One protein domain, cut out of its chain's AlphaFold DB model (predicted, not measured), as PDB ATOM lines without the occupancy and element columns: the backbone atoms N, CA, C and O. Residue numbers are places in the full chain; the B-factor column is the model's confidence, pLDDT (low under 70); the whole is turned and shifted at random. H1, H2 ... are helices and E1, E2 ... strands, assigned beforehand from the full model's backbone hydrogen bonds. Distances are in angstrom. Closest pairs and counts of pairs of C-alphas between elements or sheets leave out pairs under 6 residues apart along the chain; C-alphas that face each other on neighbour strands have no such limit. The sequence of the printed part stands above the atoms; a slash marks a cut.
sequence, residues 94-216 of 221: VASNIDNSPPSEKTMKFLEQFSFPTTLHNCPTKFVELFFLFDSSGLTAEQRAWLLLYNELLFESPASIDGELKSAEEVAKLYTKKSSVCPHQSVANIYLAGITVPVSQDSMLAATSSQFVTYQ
ATOM      1  N   VAL A  94     210.213 179.978 290.412       86.44
ATOM      2  CA  VAL A  94     210.538 181.176 291.190       86.44
ATOM      3  C   VAL A  94     211.689 181.921 290.527       86.44
ATOM      4  O   VAL A  94     212.735 181.347 290.217       86.44
ATOM      5  N   ALA A  95     211.490 183.215 290.306       88.44
ATOM      6  CA  ALA A  95     212.478 184.121 289.739       88.44
ATOM      7  C   ALA A  95     212.591 185.372 290.612       88.44
ATOM      8  O   ALA A  95     211.609 185.796 291.203       88.44
ATOM      9  N   SER A  96     213.768 185.980 290.695       88.12
ATOM     10  CA  SER A  96     214.001 187.176 291.508       88.12
ATOM     11  C   SER A  96     214.964 188.108 290.785       88.12
ATOM     12  O   SER A  96     215.815 187.640 290.036       88.12
ATOM     13  N   ASN A  97     214.840 189.421 290.994       87.25
ATOM     14  CA  ASN A  97     215.805 190.396 290.466       87.25
ATOM     15  C   ASN A  97     217.092 190.511 291.306       87.25
ATOM     16  O   ASN A  97     217.967 191.309 290.973       87.25
ATOM     17  N   ILE A  98     217.205 189.744 292.393       83.62
ATOM     18  CA  ILE A  98     218.390 189.714 293.265       83.62
ATOM     19  C   ILE A  98     219.158 188.405 293.131       83.62
ATOM     20  O   ILE A  98     220.382 188.396 293.266       83.62
ATOM     21  N   ASP A  99     218.456 187.310 292.851       72.38
ATOM     22  CA  ASP A  99     219.072 185.997 292.737       72.38
ATOM     23  C   ASP A  99     219.430 185.694 291.283       72.38
ATOM     24  O   ASP A  99     218.623 185.881 290.376       72.38
ATOM     25  N   ASN A 100     220.617 185.127 291.059       63.22
ATOM     26  CA  ASN A 100     221.067 184.666 289.738       63.22
ATOM     27  C   ASN A 100     220.390 183.345 289.314       63.22
ATOM     28  O   ASN A 100     221.032 182.481 288.710       63.22
ATOM     29  N   SER A 101     219.116 183.143 289.671       62.47
ATOM     30  CA  SER A 101     218.335 182.030 289.124       62.47
ATOM     31  C   SER A 101     218.266 182.194 287.594       62.47
ATOM     32  O   SER A 101     218.436 183.312 287.107       62.47
ATOM     33  N   PRO A 102     218.103 181.117 286.807       57.69
ATOM     34  CA  PRO A 102     217.980 181.213 285.357       57.69
ATOM     35  C   PRO A 102     216.504 181.286 284.928       57.69
ATOM     36  O   PRO A 102     215.933 180.259 284.553       57.69
ATOM     37  N   PRO A 103     215.833 182.452 284.950       66.81
ATOM     38  CA  PRO A 103     214.506 182.557 284.379       66.81
ATOM     39  C   PRO A 103     214.588 182.804 282.870       66.81
ATOM     40  O   PRO A 103     215.647 183.047 282.286       66.81
ATOM     41  N   SER A 104     213.426 182.764 282.220       75.88
ATOM     42  CA  SER A 104     213.318 183.158 280.817       75.88
ATOM     43  C   SER A 104     213.765 184.615 280.614       75.88
ATOM     44  O   SER A 104     213.557 185.467 281.482       75.88
ATOM     45  N   GLU A 105     214.307 184.935 279.436       79.06
ATOM     46  CA  GLU A 105     214.740 186.299 279.080       79.06
ATOM     47  C   GLU A 105     213.613 187.337 279.261       79.06
ATOM     48  O   GLU A 105     213.843 188.465 279.697       79.06
ATOM     49  N   LYS A 106     212.363 186.945 278.976       83.31
ATOM     50  CA  LYS A 106     211.176 187.793 279.153       83.31
ATOM     51  C   LYS A 106     210.907 188.098 280.628       83.31
ATOM     52  O   LYS A 106     210.549 189.226 280.961       83.31
ATOM     53  N   THR A 107     211.082 187.107 281.500       83.94
ATOM     54  CA  THR A 107     210.898 187.257 282.947       83.94
ATOM     55  C   THR A 107     211.958 188.179 283.546       83.94
ATOM     56  O   THR A 107     211.600 189.047 284.336       83.94
ATOM     57  N   MET A 108     213.224 188.069 283.118       83.25
ATOM     58  CA  MET A 108     214.276 189.007 283.545       83.25
ATOM     59  C   MET A 108     213.946 190.440 283.152       83.25
ATOM     60  O   MET A 108     213.912 191.313 284.009       83.25
ATOM     61  N   LYS A 109     213.603 190.673 281.880       86.19
ATOM     62  CA  LYS A 109     213.249 192.012 281.379       86.19
ATOM     63  C   LYS A 109     212.069 192.648 282.114       86.19
ATOM     64  O   LYS A 109     211.951 193.870 282.132       86.19
ATOM     65  N   PHE A 110     211.163 191.842 282.665       86.75
ATOM     66  CA  PHE A 110     210.085 192.324 283.527       86.75
ATOM     67  C   PHE A 110     210.597 192.661 284.933       86.75
ATOM     68  O   PHE A 110     210.344 193.753 285.429       86.75
ATOM     69  N   LEU A 111     211.356 191.755 285.551       87.06
ATOM     70  CA  LEU A 111     211.898 191.914 286.903       87.06
ATOM     71  C   LEU A 111     212.912 193.070 287.027       87.06
ATOM     72  O   LEU A 111     212.949 193.747 288.052       87.06
ATOM     73  N   GLU A 112     213.684 193.345 285.975       87.12
ATOM     74  CA  GLU A 112     214.639 194.462 285.894       87.12
ATOM     75  C   GLU A 112     213.969 195.847 285.898       87.12
ATOM     76  O   GLU A 112     214.634 196.851 286.144       87.12
ATOM     77  N   GLN A 113     212.654 195.928 285.658       88.19
ATOM     78  CA  GLN A 113     211.909 197.194 285.728       88.19
ATOM     79  C   GLN A 113     211.749 197.688 287.169       88.19
ATOM     80  O   GLN A 113     211.490 198.871 287.394       88.19
ATOM     81  N   PHE A 114     211.897 196.794 288.146       85.31
ATOM     82  CA  PHE A 114     211.726 197.114 289.553       85.31
ATOM     83  C   PHE A 114     213.070 197.472 290.183       85.31
ATOM     84  O   PHE A 114     214.002 196.671 290.216       85.31
ATOM     85  N   SER A 115     213.152 198.671 290.759       85.69
ATOM     86  CA  SER A 115     214.345 199.173 291.456       85.69
ATOM     87  C   SER A 115     214.515 198.612 292.876       85.69
ATOM     88  O   SER A 115     215.284 199.155 293.668       85.69
ATOM     89  N   PHE A 116     213.748 197.587 293.242       82.75
ATOM     90  CA  PHE A 116     213.685 197.017 294.584       82.75
ATOM     91  C   PHE A 116     213.539 195.489 294.529       82.75
ATOM     92  O   PHE A 116     213.056 194.968 293.519       82.75
ATOM     93  N   PRO A 117     213.924 194.772 295.602       88.00
ATOM     94  CA  PRO A 117     213.751 193.325 295.740       88.00
ATOM     95  C   PRO A 117     212.365 192.836 295.300       88.00
ATOM     96  O   PRO A 117     211.361 193.169 295.928       88.00
ATOM     97  N   THR A 118     212.318 192.055 294.221       87.31
ATOM     98  CA  THR A 118     211.081 191.579 293.591       87.31
ATOM     99  C   THR A 118     211.232 190.107 293.246       87.31
ATOM    100  O   THR A 118     212.072 189.743 292.424       87.31
ATOM    101  N   THR A 119     210.398 189.271 293.859       88.88
ATOM    102  CA  THR A 119     210.345 187.830 293.588       88.88
ATOM    103  C   THR A 119     209.074 187.506 292.838       88.88
ATOM    104  O   THR A 119     208.017 187.828 293.346       88.88
ATOM    105  N   LEU A 120     209.168 186.863 291.681       87.69
ATOM    106  CA  LEU A 120     208.064 186.319 290.910       87.69
ATOM    107  C   LEU A 120     207.873 184.825 291.216       87.69
ATOM    108  O   LEU A 120     208.767 184.042 290.898       87.69
ATOM    109  N   HIS A 121     206.704 184.407 291.708       86.75
ATOM    110  CA  HIS A 121     206.296 182.994 291.670       86.75
ATOM    111  C   HIS A 121     205.307 182.761 290.528       86.75
ATOM    112  O   HIS A 121     204.295 183.452 290.423       86.75
ATOM    113  N   ASN A 122     205.616 181.801 289.663       84.25
ATOM    114  CA  ASN A 122     204.776 181.361 288.562       84.25
ATOM    115  C   ASN A 122     204.048 180.082 288.971       84.25
ATOM    116  O   ASN A 122     204.667 179.021 289.088       84.25
ATOM    117  N   CYS A 123     202.740 180.194 289.180       82.94
ATOM    118  CA  CYS A 123     201.880 179.088 289.599       82.94
ATOM    119  C   CYS A 123     200.730 178.914 288.595       82.94
ATOM    120  O   CYS A 123     200.246 179.913 288.053       82.94
ATOM    121  N   PRO A 124     200.220 177.687 288.373       82.38
ATOM    122  CA  PRO A 124     199.084 177.429 287.488       82.38
ATOM    123  C   PRO A 124     197.754 177.844 288.144       82.38
ATOM    124  O   PRO A 124     196.910 177.014 288.474       82.38
ATOM    125  N   THR A 125     197.565 179.146 288.349       80.69
ATOM    126  CA  THR A 125     196.348 179.754 288.906       80.69
ATOM    127  C   THR A 125     195.714 180.723 287.900       80.69
ATOM    128  O   THR A 125     196.310 181.065 286.885       80.69
ATOM    129  N   LYS A 126     194.461 181.126 288.145       82.88
ATOM    130  CA  LYS A 126     193.711 182.116 287.340       82.88
ATOM    131  C   LYS A 126     193.759 183.526 287.936       82.88
ATOM    132  O   LYS A 126     193.075 184.431 287.457       82.88
ATOM    133  N   PHE A 127     194.524 183.689 289.007       79.69
ATOM    134  CA  PHE A 127     194.623 184.917 289.780       79.69
ATOM    135  C   PHE A 127     196.052 185.438 289.747       79.69
ATOM    136  O   PHE A 127     196.999 184.663 289.626       79.69
ATOM    137  N   VAL A 128     196.202 186.751 289.837       81.19
ATOM    138  CA  VAL A 128     197.487 187.404 290.091       81.19
ATOM    139  C   VAL A 128     197.438 187.933 291.512       81.19
ATOM    140  O   VAL A 128     196.468 188.596 291.885       81.19
ATOM    141  N   GLU A 129     198.472 187.628 292.289       80.94
ATOM    142  CA  GLU A 129     198.588 188.054 293.680       80.94
ATOM    143  C   GLU A 129     199.823 188.936 293.844       80.94
ATOM    144  O   GLU A 129     200.943 188.578 293.480       80.94
ATOM    145  N   LEU A 130     199.617 190.126 294.386       82.25
ATOM    146  CA  LEU A 130     200.670 191.103 294.609       82.25
ATOM    147  C   LEU A 130     200.821 191.309 296.106       82.25
ATOM    148  O   LEU A 130     199.880 191.760 296.756       82.25
ATOM    149  N   PHE A 131     202.003 191.014 296.640       83.38
ATOM    150  CA  PHE A 131     202.321 191.231 298.042       83.38
ATOM    151  C   PHE A 131     203.378 192.320 298.173       83.38
ATOM    152  O   PHE A 131     204.539 192.158 297.791       83.38
ATOM    153  N   PHE A 132     202.970 193.431 298.770       81.56
ATOM    154  CA  PHE A 132     203.875 194.483 299.188       81.56
ATOM    155  C   PHE A 132     204.214 194.267 300.648       81.56
ATOM    156  O   PHE A 132     203.346 194.288 301.521       81.56
ATOM    157  N   LEU A 133     205.491 194.052 300.900       84.06
ATOM    158  CA  LEU A 133     206.044 194.020 302.239       84.06
ATOM    159  C   LEU A 133     206.682 195.396 302.472       84.06
ATOM    160  O   LEU A 133     207.121 196.039 301.530       84.06
ATOM    161  N   PHE A 134     206.669 195.908 303.692       81.94
ATOM    162  CA  PHE A 134     207.273 197.200 304.017       81.94
ATOM    163  C   PHE A 134     208.064 197.069 305.315       81.94
ATOM    164  O   PHE A 134     207.571 196.490 306.291       81.94
ATOM    165  N   ASP A 135     209.285 197.608 305.327       83.62
ATOM    166  CA  ASP A 135     210.104 197.677 306.537       83.62
ATOM    167  C   ASP A 135     209.562 198.769 307.471       83.62
ATOM    168  O   ASP A 135     209.630 199.963 307.179       83.62
ATOM    169  N   SER A 136     209.014 198.350 308.612       85.31
ATOM    170  CA  SER A 136     208.460 199.254 309.629       85.31
ATOM    171  C   SER A 136     209.441 199.561 310.770       85.31
ATOM    172  O   SER A 136     209.055 200.164 311.778       85.31
ATOM    173  N   SER A 137     210.714 199.167 310.638       86.62
ATOM    174  CA  SER A 137     211.750 199.412 311.650       86.62
ATOM    175  C   SER A 137     211.986 200.903 311.918       86.62
ATOM    176  O   SER A 137     212.285 201.278 313.051       86.62
ATOM    177  N   GLY A 138     211.772 201.756 310.912       88.06
ATOM    178  CA  GLY A 138     211.880 203.214 311.024       88.06
ATOM    179  C   GLY A 138     210.727 203.899 311.768       88.06
ATOM    180  O   GLY A 138     210.817 205.093 312.042       88.06
ATOM    181  N   LEU A 139     209.651 203.177 312.101       89.44
ATOM    182  CA  LEU A 139     208.498 203.739 312.808       89.44
ATOM    183  C   LEU A 139     208.698 203.720 314.330       89.44
ATOM    184  O   LEU A 139     209.349 202.833 314.890       89.44
ATOM    185  N   THR A 140     208.091 204.673 315.035       92.56
ATOM    186  CA  THR A 140     208.008 204.644 316.503       92.56
ATOM    187  C   THR A 140     206.963 203.627 316.980       92.56
ATOM    188  O   THR A 140     206.145 203.133 316.203       92.56
ATOM    189  N   ALA A 141     206.965 203.296 318.277       87.88
ATOM    190  CA  ALA A 141     205.937 202.424 318.856       87.88
ATOM    191  C   ALA A 141     204.523 203.016 318.709       87.88
ATOM    192  O   ALA A 141     203.589 202.289 318.387       87.88
ATOM    193  N   GLU A 142     204.392 204.333 318.876       90.44
ATOM    194  CA  GLU A 142     203.128 205.047 318.690       90.44
ATOM    195  C   GLU A 142     202.656 204.975 317.233       90.44
ATOM    196  O   GLU A 142     201.521 204.598 316.974       90.44
ATOM    197  N   GLN A 143     203.538 205.224 316.260       88.38
ATOM    198  CA  GLN A 143     203.205 205.100 314.836       88.38
ATOM    199  C   GLN A 143     202.812 203.670 314.446       88.38
ATOM    200  O   GLN A 143     201.881 203.480 313.668       88.38
ATOM    201  N   ARG A 144     203.479 202.657 315.014       86.94
ATOM    202  CA  ARG A 144     203.109 201.251 314.799       86.94
ATOM    203  C   ARG A 144     201.720 200.915 315.338       86.94
ATOM    204  O   ARG A 144     201.051 200.087 314.728       86.94
ATOM    205  N   ALA A 145     201.275 201.555 316.421       88.19
ATOM    206  CA  ALA A 145     199.918 201.373 316.940       88.19
ATOM    207  C   ALA A 145     198.847 201.857 315.946       88.19
ATOM    208  O   ALA A 145     197.752 201.304 315.905       88.19
ATOM    209  N   TRP A 146     199.184 202.831 315.095       88.25
ATOM    210  CA  TRP A 146     198.286 203.361 314.069       88.25
ATOM    211  C   TRP A 146     198.278 202.567 312.760       88.25
ATOM    212  O   TRP A 146     197.425 202.834 311.921       88.25
ATOM    213  N   LEU A 147     199.178 201.596 312.556       84.94
ATOM    214  CA  LEU A 147     199.255 200.857 311.287       84.94
ATOM    215  C   LEU A 147     197.980 200.072 310.975       84.94
ATOM    216  O   LEU A 147     197.590 200.004 309.812       84.94
ATOM    217  N   LEU A 148     197.322 199.514 311.995       82.44
ATOM    218  CA  LEU A 148     196.057 198.805 311.811       82.44
ATOM    219  C   LEU A 148     194.970 199.755 311.294       82.44
ATOM    220  O   LEU A 148     194.334 199.467 310.287       82.44
ATOM    221  N   LEU A 149     194.833 200.924 311.927       85.81
ATOM    222  CA  LEU A 149     193.865 201.936 311.507       85.81
ATOM    223  C   LEU A 149     194.207 202.510 310.127       85.81
ATOM    224  O   LEU A 149     193.331 202.668 309.285       85.81
ATOM    225  N   TYR A 150     195.482 202.810 309.876       85.56
ATOM    226  CA  TYR A 150     195.952 203.285 308.574       85.56
ATOM    227  C   TYR A 150     195.545 202.327 307.453       85.56
ATOM    228  O   TYR A 150     195.097 202.757 306.395       85.56
ATOM    229  N   ASN A 151     195.682 201.034 307.709       81.31
ATOM    230  CA  ASN A 151     195.368 199.983 306.767       81.31
ATOM    231  C   ASN A 151     193.861 199.848 306.485       81.31
ATOM    232  O   ASN A 151     193.472 199.744 305.324       81.31
ATOM    233  N   GLU A 152     193.017 199.917 307.517       79.88
ATOM    234  CA  GLU A 152     191.557 199.967 307.344       79.88
ATOM    235  C   GLU A 152     191.143 201.194 306.515       79.88
ATOM    236  O   GLU A 152     190.359 201.095 305.573       79.88
ATOM    237  N   LEU A 153     191.751 202.349 306.790       85.31
ATOM    238  CA  LEU A 153     191.415 203.603 306.117       85.31
ATOM    239  C   LEU A 153     192.003 203.739 304.707       85.31
ATOM    240  O   LEU A 153     191.526 204.575 303.937       85.31
ATOM    241  N   LEU A 154     193.020 202.955 304.337       83.00
ATOM    242  CA  LEU A 154     193.738 203.116 303.067       83.00
ATOM    243  C   LEU A 154     192.812 202.996 301.847       83.00
ATOM    244  O   LEU A 154     193.010 203.693 300.854       83.00
ATOM    245  N   PHE A 155     191.784 202.148 301.939       80.50
ATOM    246  CA  PHE A 155     190.816 201.904 300.864       80.50
ATOM    247  C   PHE A 155     189.411 202.446 301.160       80.50
ATOM    248  O   PHE A 155     188.512 202.317 300.330       80.50
ATOM    249  N   GLU A 156     189.237 203.084 302.316       85.12
ATOM    250  CA  GLU A 156     187.962 203.642 302.785       85.12
ATOM    251  C   GLU A 156     188.015 205.167 302.964       85.12
ATOM    252  O   GLU A 156     187.038 205.792 303.375       85.12
ATOM    253  N   SER A 157     189.144 205.796 302.627       89.38
ATOM    254  CA  SER A 157     189.321 207.247 302.681       89.38
ATOM    255  C   SER A 157     189.232 207.897 301.291       89.38
ATOM    256  O   SER A 157     189.521 207.256 300.277       89.38
ATOM    257  N   PRO A 158     188.820 209.180 301.203       92.56
ATOM    258  CA  PRO A 158     188.889 209.938 299.958       92.56
ATOM    259  C   PRO A 158     190.332 210.029 299.453       92.56
ATOM    260  O   PRO A 158     191.244 210.322 300.227       92.56
ATOM    261  N   ALA A 159     190.538 209.835 298.154       90.00
ATOM    262  CA  ALA A 159     191.868 209.807 297.555       90.00
ATOM    263  C   ALA A 159     191.907 210.573 296.231       90.00
ATOM    264  O   ALA A 159     190.924 210.615 295.488       90.00
ATOM    265  N   SER A 160     193.062 211.167 295.919       91.12
ATOM    266  CA  SER A 160     193.313 211.715 294.587       91.12
ATOM    267  C   SER A 160     193.781 210.591 293.667       91.12
ATOM    268  O   SER A 160     194.844 210.013 293.884       91.12
ATOM    269  N   ILE A 161     192.971 210.264 292.662       87.00
ATOM    270  CA  ILE A 161     193.247 209.207 291.686       87.00
ATOM    271  C   ILE A 161     193.203 209.847 290.302       87.00
ATOM    272  O   ILE A 161     192.212 210.483 289.949       87.00
ATOM    273  N   ASP A 162     194.296 209.718 289.548       88.12
ATOM    274  CA  ASP A 162     194.485 210.344 288.231       88.12
ATOM    275  C   ASP A 162     194.288 211.877 288.235       88.12
ATOM    276  O   ASP A 162     193.845 212.474 287.258       88.12
ATOM    277  N   GLY A 163     194.622 212.530 289.355       90.62
ATOM    278  CA  GLY A 163     194.491 213.981 289.533       90.62
ATOM    279  C   GLY A 163     193.091 214.459 289.933       90.62
ATOM    280  O   GLY A 163     192.921 215.641 290.228       90.62
ATOM    281  N   GLU A 164     192.102 213.567 290.019       93.25
ATOM    282  CA  GLU A 164     190.753 213.878 290.499       93.25
ATOM    283  C   GLU A 164     190.573 213.445 291.954       93.25
ATOM    284  O   GLU A 164     190.967 212.344 292.341       93.25
ATOM    285  N   LEU A 165     189.951 214.296 292.775       94.56
ATOM    286  CA  LEU A 165     189.583 213.930 294.140       94.56
ATOM    287  C   LEU A 165     188.337 213.040 294.112       94.56
ATOM    288  O   LEU A 165     187.257 213.501 293.747       94.56
ATOM    289  N   LYS A 166     188.489 211.783 294.524       93.56
ATOM    290  CA  LYS A 166     187.391 210.824 294.662       93.56
ATOM    291  C   LYS A 166     186.957 210.730 296.119       93.56
ATOM    292  O   LYS A 166     187.788 210.746 297.028       93.56
ATOM    293  N   SER A 167     185.652 210.635 296.343       94.88
ATOM    294  CA  SER A 167     185.075 210.413 297.670       94.88
ATOM    295  C   SER A 167     185.422 209.022 298.214       94.88
ATOM    296  O   SER A 167     185.756 208.112 297.457       94.88
ATOM    297  N   ALA A 168     185.296 208.839 299.531       91.56
ATOM    298  CA  ALA A 168     185.498 207.546 300.193       91.56
ATOM    299  C   ALA A 168     184.664 206.420 299.556       91.56
ATOM    300  O   ALA A 168     185.168 205.334 299.287       91.56
ATOM    301  N   GLU A 169     183.394 206.700 299.243       90.44
ATOM    302  CA  GLU A 169     182.494 205.729 298.620       90.44
ATOM    303  C   GLU A 169     182.962 205.334 297.210       90.44
ATOM    304  O   GLU A 169     182.888 204.167 296.823       90.44
ATOM    305  N   GLU A 170     183.464 206.290 296.429       89.50
ATOM    306  CA  GLU A 170     183.996 206.022 295.090       89.50
ATOM    307  C   GLU A 170     185.290 205.209 295.140       89.50
ATOM    308  O   GLU A 170     185.460 204.295 294.332       89.50
ATOM    309  N   VAL A 171     186.174 205.493 296.100       87.19
ATOM    310  CA  VAL A 171     187.398 204.713 296.338       87.19
ATOM    311  C   VAL A 171     187.044 203.277 296.739       87.19
ATOM    312  O   VAL A 171     187.511 202.336 296.096       87.19
ATOM    313  N   ALA A 172     186.127 203.096 297.693       85.75
ATOM    314  CA  ALA A 172     185.665 201.778 298.131       85.75
ATOM    315  C   ALA A 172     184.982 200.983 296.998       85.75
ATOM    316  O   ALA A 172     185.178 199.772 296.855       85.75
ATOM    317  N   LYS A 173     184.212 201.652 296.127       86.06
ATOM    318  CA  LYS A 173     183.617 201.038 294.925       86.06
ATOM    319  C   LYS A 173     184.670 200.607 293.910       86.06
ATOM    320  O   LYS A 173     184.550 199.533 293.325       86.06
ATOM    321  N   LEU A 174     185.686 201.434 293.665       81.44
ATOM    322  CA  LEU A 174     186.784 201.084 292.759       81.44
ATOM    323  C   LEU A 174     187.569 199.880 293.282       81.44
ATOM    324  O   LEU A 174     187.906 198.990 292.500       81.44
ATOM    325  N   TYR A 175     187.784 199.843 294.593       72.50
ATOM    326  CA  TYR A 175     188.441 198.756 295.303       72.50
ATOM    327  C   TYR A 175     187.657 197.438 295.195       72.50
ATOM    328  O   TYR A 175     188.175 196.453 294.673       72.50
ATOM    329  N   THR A 176     186.373 197.431 295.564       71.75
ATOM    330  CA  THR A 176     185.531 196.216 295.570       71.75
ATOM    331  C   THR A 176     185.158 195.694 294.180       71.75
ATOM    332  O   THR A 176     184.901 194.504 294.012       71.75
ATOM    333  N   LYS A 177     185.123 196.553 293.153       67.50
ATOM    334  CA  LYS A 177     184.702 196.161 291.798       67.50
ATOM    335  C   LYS A 177     185.761 195.362 291.028       67.50
ATOM    336  O   LYS A 177     185.405 194.692 290.058       67.50
ATOM    337  N   LYS A 178     187.045 195.477 291.383       57.03
ATOM    338  CA  LYS A 178     188.157 194.955 290.563       57.03
ATOM    339  C   LYS A 178     189.112 194.005 291.287       57.03
ATOM    340  O   LYS A 178     189.807 193.268 290.592       57.03
ATOM    341  N   SER A 179     189.121 193.979 292.620       54.06
ATOM    342  CA  SER A 179     190.105 193.213 293.393       54.06
ATOM    343  C   SER A 179     189.564 192.814 294.768       54.06
ATOM    344  O   SER A 179     188.675 193.468 295.307       54.06
ATOM    345  N   SER A 180     190.149 191.778 295.369       56.34
ATOM    346  CA  SER A 180     190.063 191.525 296.812       56.34
ATOM    347  C   SER A 180     191.437 191.776 297.425       56.34
ATOM    348  O   SER A 180     192.421 191.212 296.951       56.34
ATOM    349  N   VAL A 181     191.527 192.618 298.451       54.44
ATOM    350  CA  VAL A 181     192.784 192.901 299.156       54.44
ATOM    351  C   VAL A 181     192.618 192.452 300.599       54.44
ATOM    352  O   VAL A 181     191.592 192.705 301.232       54.44
ATOM    353  N   CYS A 182     193.623 191.751 301.106       52.44
ATOM    354  CA  CYS A 182     193.660 191.257 302.473       52.44
ATOM    355  C   CYS A 182     194.966 191.732 303.099       52.44
ATOM    356  O   CYS A 182     196.024 191.144 302.858       52.44
ATOM    357  N   PRO A 183     194.933 192.827 303.860       52.72
ATOM    358  CA  PRO A 183     196.118 193.276 304.556       52.72
ATOM    359  C   PRO A 183     196.325 192.480 305.849       52.72
ATOM    360  O   PRO A 183     195.370 192.095 306.525       52.72
ATOM    361  N   HIS A 184     197.585 192.225 306.199       51.56
ATOM    362  CA  HIS A 184     197.939 191.453 307.385       51.56
ATOM    363  C   HIS A 184     199.152 192.073 308.081       51.56
ATOM    364  O   HIS A 184     200.182 192.340 307.463       51.56
ATOM    365  N   GLN A 185     199.057 192.280 309.391       47.59
ATOM    366  CA  GLN A 185     200.199 192.688 310.199       47.59
ATOM    367  C   GLN A 185     200.852 191.435 310.783       47.59
ATOM    368  O   GLN A 185     200.248 190.751 311.605       47.59
ATOM    369  N   SER A 186     202.083 191.131 310.364       42.50
ATOM    370  CA  SER A 186     202.835 190.014 310.942       42.50
ATOM    371  C   SER A 186     203.668 190.472 312.141       42.50
ATOM    372  O   SER A 186     204.105 191.624 312.238       42.50
ATOM    373  N   VAL A 187     203.900 189.550 313.069       42.25
ATOM    374  CA  VAL A 187     204.805 189.754 314.200       42.25
ATOM    375  C   VAL A 187     206.242 189.808 313.660       42.25
ATOM    376  O   VAL A 187     206.622 188.916 312.911       42.25
ATOM    377  N   ALA A 188     207.027 190.819 314.072       44.69
ATOM    378  CA  ALA A 188     208.429 191.107 313.687       44.69
ATOM    379  C   ALA A 188     208.672 192.201 312.617       44.69
ATOM    380  O   ALA A 188     209.436 192.004 311.678       44.69
ATOM    381  N   ASN A 189     208.124 193.409 312.820       49.28
ATOM    382  CA  ASN A 189     208.483 194.646 312.088       49.28
ATOM    383  C   ASN A 189     208.228 194.645 310.569       49.28
ATOM    384  O   ASN A 189     208.693 195.550 309.869       49.28
ATOM    385  N   ILE A 190     207.449 193.695 310.061       56.16
ATOM    386  CA  ILE A 190     207.097 193.591 308.647       56.16
ATOM    387  C   ILE A 190     205.604 193.877 308.489       56.16
ATOM    388  O   ILE A 190     204.766 193.179 309.067       56.16
ATOM    389  N   TYR A 191     205.281 194.897 307.695       56.94
ATOM    390  CA  TYR A 191     203.910 195.208 307.291       56.94
ATOM    391  C   TYR A 191     203.624 194.588 305.918       56.94
ATOM    392  O   TYR A 191     204.435 194.761 305.010       56.94
ATOM    393  N   LEU A 192     202.505 193.865 305.772       60.38
ATOM    394  CA  LEU A 192     202.116 193.193 304.531       60.38
ATOM    395  C   LEU A 192     200.770 193.711 304.008       60.38
ATOM    396  O   LEU A 192     199.748 193.631 304.689       60.38
ATOM    397  N   ALA A 193     200.761 194.157 302.754       64.06
ATOM    398  CA  ALA A 193     199.554 194.453 301.992       64.06
ATOM    399  C   ALA A 193     199.472 193.516 300.775       64.06
ATOM    400  O   ALA A 193     200.369 193.524 299.932       64.06
ATOM    401  N   GLY A 194     198.416 192.699 300.695       60.44
ATOM    402  CA  GLY A 194     198.202 191.733 299.613       60.44
ATOM    403  C   GLY A 194     196.996 192.089 298.745       60.44
ATOM    404  O   GLY A 194     195.908 192.264 299.283       60.44
ATOM    405  N   ILE A 195     197.172 192.170 297.423       66.81
ATOM    406  CA  ILE A 195     196.119 192.452 296.431       66.81
ATOM    407  C   ILE A 195     195.957 191.246 295.503       66.81
ATOM    408  O   ILE A 195     196.922 190.841 294.860       66.81
ATOM    409  N   THR A 196     194.733 190.744 295.351       64.44
ATOM    410  CA  THR A 196     194.397 189.655 294.421       64.44
ATOM    411  C   THR A 196     193.465 190.154 293.321       64.44
ATOM    412  O   THR A 196     192.430 190.768 293.597       64.44
ATOM    413  N   VAL A 197     193.815 189.868 292.062       70.06
ATOM    414  CA  VAL A 197     193.054 190.289 290.872       70.06
ATOM    415  C   VAL A 197     192.759 189.080 289.971       70.06
ATOM    416  O   VAL A 197     193.672 188.296 289.690       70.06
ATOM    417  N   PRO A 198     191.513 188.898 289.486       61.59
ATOM    418  CA  PRO A 198     191.194 187.862 288.504       61.59
ATOM    419  C   PRO A 198     191.727 188.223 287.108       61.59
ATOM    420  O   PRO A 198     191.587 189.359 286.652       61.59
ATOM    421  N   VAL A 199     192.285 187.248 286.387       63.38
ATOM    422  CA  VAL A 199     192.718 187.427 284.989       63.38
ATOM    423  C   VAL A 199     191.518 187.234 284.047       63.38
ATOM    424  O   VAL A 199     190.827 186.217 284.127       63.38
ATOM    425  N   SER A 200     191.231 188.194 283.154       47.31
ATOM    426  CA  SER A 200     190.106 188.090 282.203       47.31
ATOM    427  C   SER A 200     190.417 187.149 281.027       47.31
ATOM    428  O   SER A 200     191.553 187.082 280.551       47.31
ATOM    429  N   GLN A 201     189.399 186.439 280.520       42.75
ATOM    430  CA  GLN A 201     189.541 185.421 279.463       42.75
ATOM    431  C   GLN A 201     190.145 185.952 278.147       42.75
ATOM    432  O   GLN A 201     190.876 185.215 277.491       42.75
ATOM    433  N   ASP A 202     189.950 187.227 277.796       37.84
ATOM    434  CA  ASP A 202     190.492 187.816 276.554       37.84
ATOM    435  C   ASP A 202     192.020 188.012 276.577       37.84
ATOM    436  O   ASP A 202     192.650 188.211 275.539       37.84
ATOM    437  N   SER A 203     192.644 187.901 277.754       43.12
ATOM    438  CA  SER A 203     194.101 187.952 277.928       43.12
ATOM    439  C   SER A 203     194.768 186.567 277.993       43.12
ATOM    440  O   SER A 203     195.997 186.480 278.048       43.12
ATOM    441  N   MET A 204     193.996 185.470 277.902       34.31
ATOM    442  CA  MET A 204     194.509 184.090 278.015       34.31
ATOM    443  C   MET A 204     195.532 183.703 276.940       34.31
ATOM    444  O   MET A 204     196.354 182.825 277.186       34.31
ATOM    445  N   LEU A 205     195.533 184.350 275.769       32.41
ATOM    446  CA  LEU A 205     196.537 184.086 274.727       32.41
ATOM    447  C   LEU A 205     197.884 184.793 274.979       32.41
ATOM    448  O   LEU A 205     198.862 184.493 274.302       32.41
ATOM    449  N   ALA A 206     197.962 185.683 275.977       36.47
ATOM    450  CA  ALA A 206     199.202 186.330 276.419       36.47
ATOM    451  C   ALA A 206     199.627 185.937 277.849       36.47
ATOM    452  O   ALA A 206     200.774 186.191 278.231       36.47
ATOM    453  N   ALA A 207     198.733 185.313 278.623       33.12
ATOM    454  CA  ALA A 207     198.915 184.999 280.038       33.12
ATOM    455  C   ALA A 207     198.900 183.482 280.298       33.12
ATOM    456  O   ALA A 207     197.922 182.920 280.782       33.12
ATOM    457  N   THR A 208     200.023 182.817 280.031       27.61
ATOM    458  CA  THR A 208     200.361 181.504 280.619       27.61
ATOM    459  C   THR A 208     201.203 181.656 281.890       27.61
ATOM    460  O   THR A 208     202.048 180.814 282.186       27.61
ATOM    461  N   SER A 209     201.051 182.759 282.623       33.25
ATOM    462  CA  SER A 209     201.889 183.055 283.787       33.25
ATOM    463  C   SER A 209     201.111 183.897 284.786       33.25
ATOM    464  O   SER A 209     200.928 185.096 284.579       33.25
ATOM    465  N   SER A 210     200.638 183.267 285.854       36.62
ATOM    466  CA  SER A 210     200.107 183.986 287.006       36.62
ATOM    467  C   SER A 210     201.250 184.314 287.949       36.62
ATOM    468  O   SER A 210     202.061 183.450 288.271       36.62
ATOM    469  N   GLN A 211     201.329 185.585 288.327       37.81
ATOM    470  CA  GLN A 211     202.499 186.203 288.928       37.81
ATOM    471  C   GLN A 211     202.255 186.451 290.419       37.81
ATOM    472  O   GLN A 211     201.279 187.106 290.773       37.81
ATOM    473  N   PHE A 212     203.135 185.945 291.277       35.88
ATOM    474  CA  PHE A 212     203.229 186.349 292.680       35.88
ATOM    475  C   PHE A 212     204.399 187.297 292.833       35.88
ATOM    476  O   PHE A 212     205.506 186.860 292.557       35.88
ATOM    477  N   VAL A 213     204.201 188.534 293.286       39.16
ATOM    478  CA  VAL A 213     205.328 189.406 293.653       39.16
ATOM    479  C   VAL A 213     205.530 189.382 295.164       39.16
ATOM    480  O   VAL A 213     204.629 189.795 295.885       39.16
ATOM    481  N   THR A 214     206.683 188.912 295.652       36.66
ATOM    482  CA  THR A 214     207.086 189.031 297.067       36.66
ATOM    483  C   THR A 214     208.231 190.028 297.209       36.66
ATOM    484  O   THR A 214     209.260 189.920 296.539       36.66
ATOM    485  N   TYR A 215     208.036 191.000 298.097       41.41
ATOM    486  CA  TYR A 215     208.993 192.050 298.439       41.41
ATOM    487  C   TYR A 215     209.785 191.685 299.703       41.41
ATOM    488  O   TYR A 215     209.231 191.179 300.665       41.41
ATOM    489  N   GLN A 216     211.071 191.999 299.784       29.09
ATOM    490  CA  GLN A 216     211.785 192.012 301.068       29.09
ATOM    491  C   GLN A 216     212.725 193.210 301.093       29.09
ATOM    492  O   GLN A 216     213.780 193.176 300.470       29.09
TER     493      GLN A 216
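Overview. This is residues 94 to 216 of the 221 residues of an uncharacterized protein of Ancylostoma duodenale (UniProt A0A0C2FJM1). The model is one twisted wall of six strands with small parts at its two edges: H1 only grazes it near edge strand E1, and at the other edge H3 runs along E6. H4 grazes the wall near E7, and beyond it lies the small hairpin of E4 and E5, while H2 comes just before H3 and is not on the wall. The printed part has 123 residues with four named helices and eight named strands, in the order E1 H1 E2 E3 H2 H3 E4 E5 H4 E6 E7 E8. The large sheet is mixed, in the order E1 E2 E8 E3 E7 E6, and the class is mixed, helices and strands. The whole is only just loose, close to compact, with a radius of gyration of the C-alphas of 16.8 A and spans of 44 by 36 by 26 A.

Arrangement. E1, residues 94 to 96, is an edge strand and antiparallel to E2, residues 119 to 123; N 95 and O 120 are 2.9 A apart, within hydrogen-bond range. E2 is antiparallel to E8, residues 210 to 214, with N 121 and O 212 at 2.9 A. E8 is parallel to E3, residues 127 to 135, at 8 degrees between their directions, with N 131 and O 213 at 3.0 A. E3 is antiparallel to E7, residues 190 to 198, at 164 degrees, with N 130 and O 195 at 2.8 A. E7 forms a hairpin with the other edge strand, E6, residues 180 to 185, with N 182 and O 194 at 3.0 A. H1, residues 105 to 111, only grazes the sheet with its residues 107 to 111; its closest C-alpha pair with E1 is Ser 96 and Leu 111, 6.9 A. H2, residues 141 to 145, and H3, residues 147 to 154, meet only through their link. H3 is on the sheet at a height over the sheet of 9.8 A and lies over E6, along the strands at 9 degrees on the local plane; their closest C-alphas are those of Asn 151 and Pro 183, 7.1 A. H3 and E7 are near each other, with 5 pairs of C-alphas within 10 A. H4, residues 168 to 178, is only just on the sheet, with 5 pairs of C-alphas within 10 A, and only grazes it with residues 175 to 178; the closest C-alphas of H4 and E7 are those of Lys 178 and Val 197, 6.8 A. E4, residues 159 to 161, and E5, residues 164 to 166, form an antiparallel hairpin, with N 161 and O 164 at 2.9 A. The closest C-alphas of E4 and H4 are those of Ala 159 and Val 171, 6.9 A. E4 and E5 are both apart from E6 and E7, and H3 is apart from H4. Every O i to N i+4 pair is within hydrogen-bond range in H1, H2 and H3, and 6 of 7 are in H4.

Along the chain. E1 begins at C-alpha 94, (210.538, 181.176, 291.190). H1 and E2 follow, and E3 measures 26.1 A from first to last C-alpha. After H2, H3, E4 and E5, H4 measures 16.1 A and starts at C-alpha 168, (185.498, 207.546, 300.193). E6 measures 16.8 A, E7 26.3 A and E8 13.2 A; E8 ends at C-alpha 214, (207.086, 189.031, 297.067).

Size, cuts and confidence. The two C-alphas farthest apart are those of Glu 142 and Leu 205, at 49.1 A. The printed part has no cut. The link from E7 to E8, with 11 residues between them, is long; those from E1 to H1 and H1 to E2 are short, and the others are tight. The mean pLDDT of the printed part is 72.6. Residues 100 to 103, 177 to 196 and 198 to 216 are under 70, and E8 has a mean of 37.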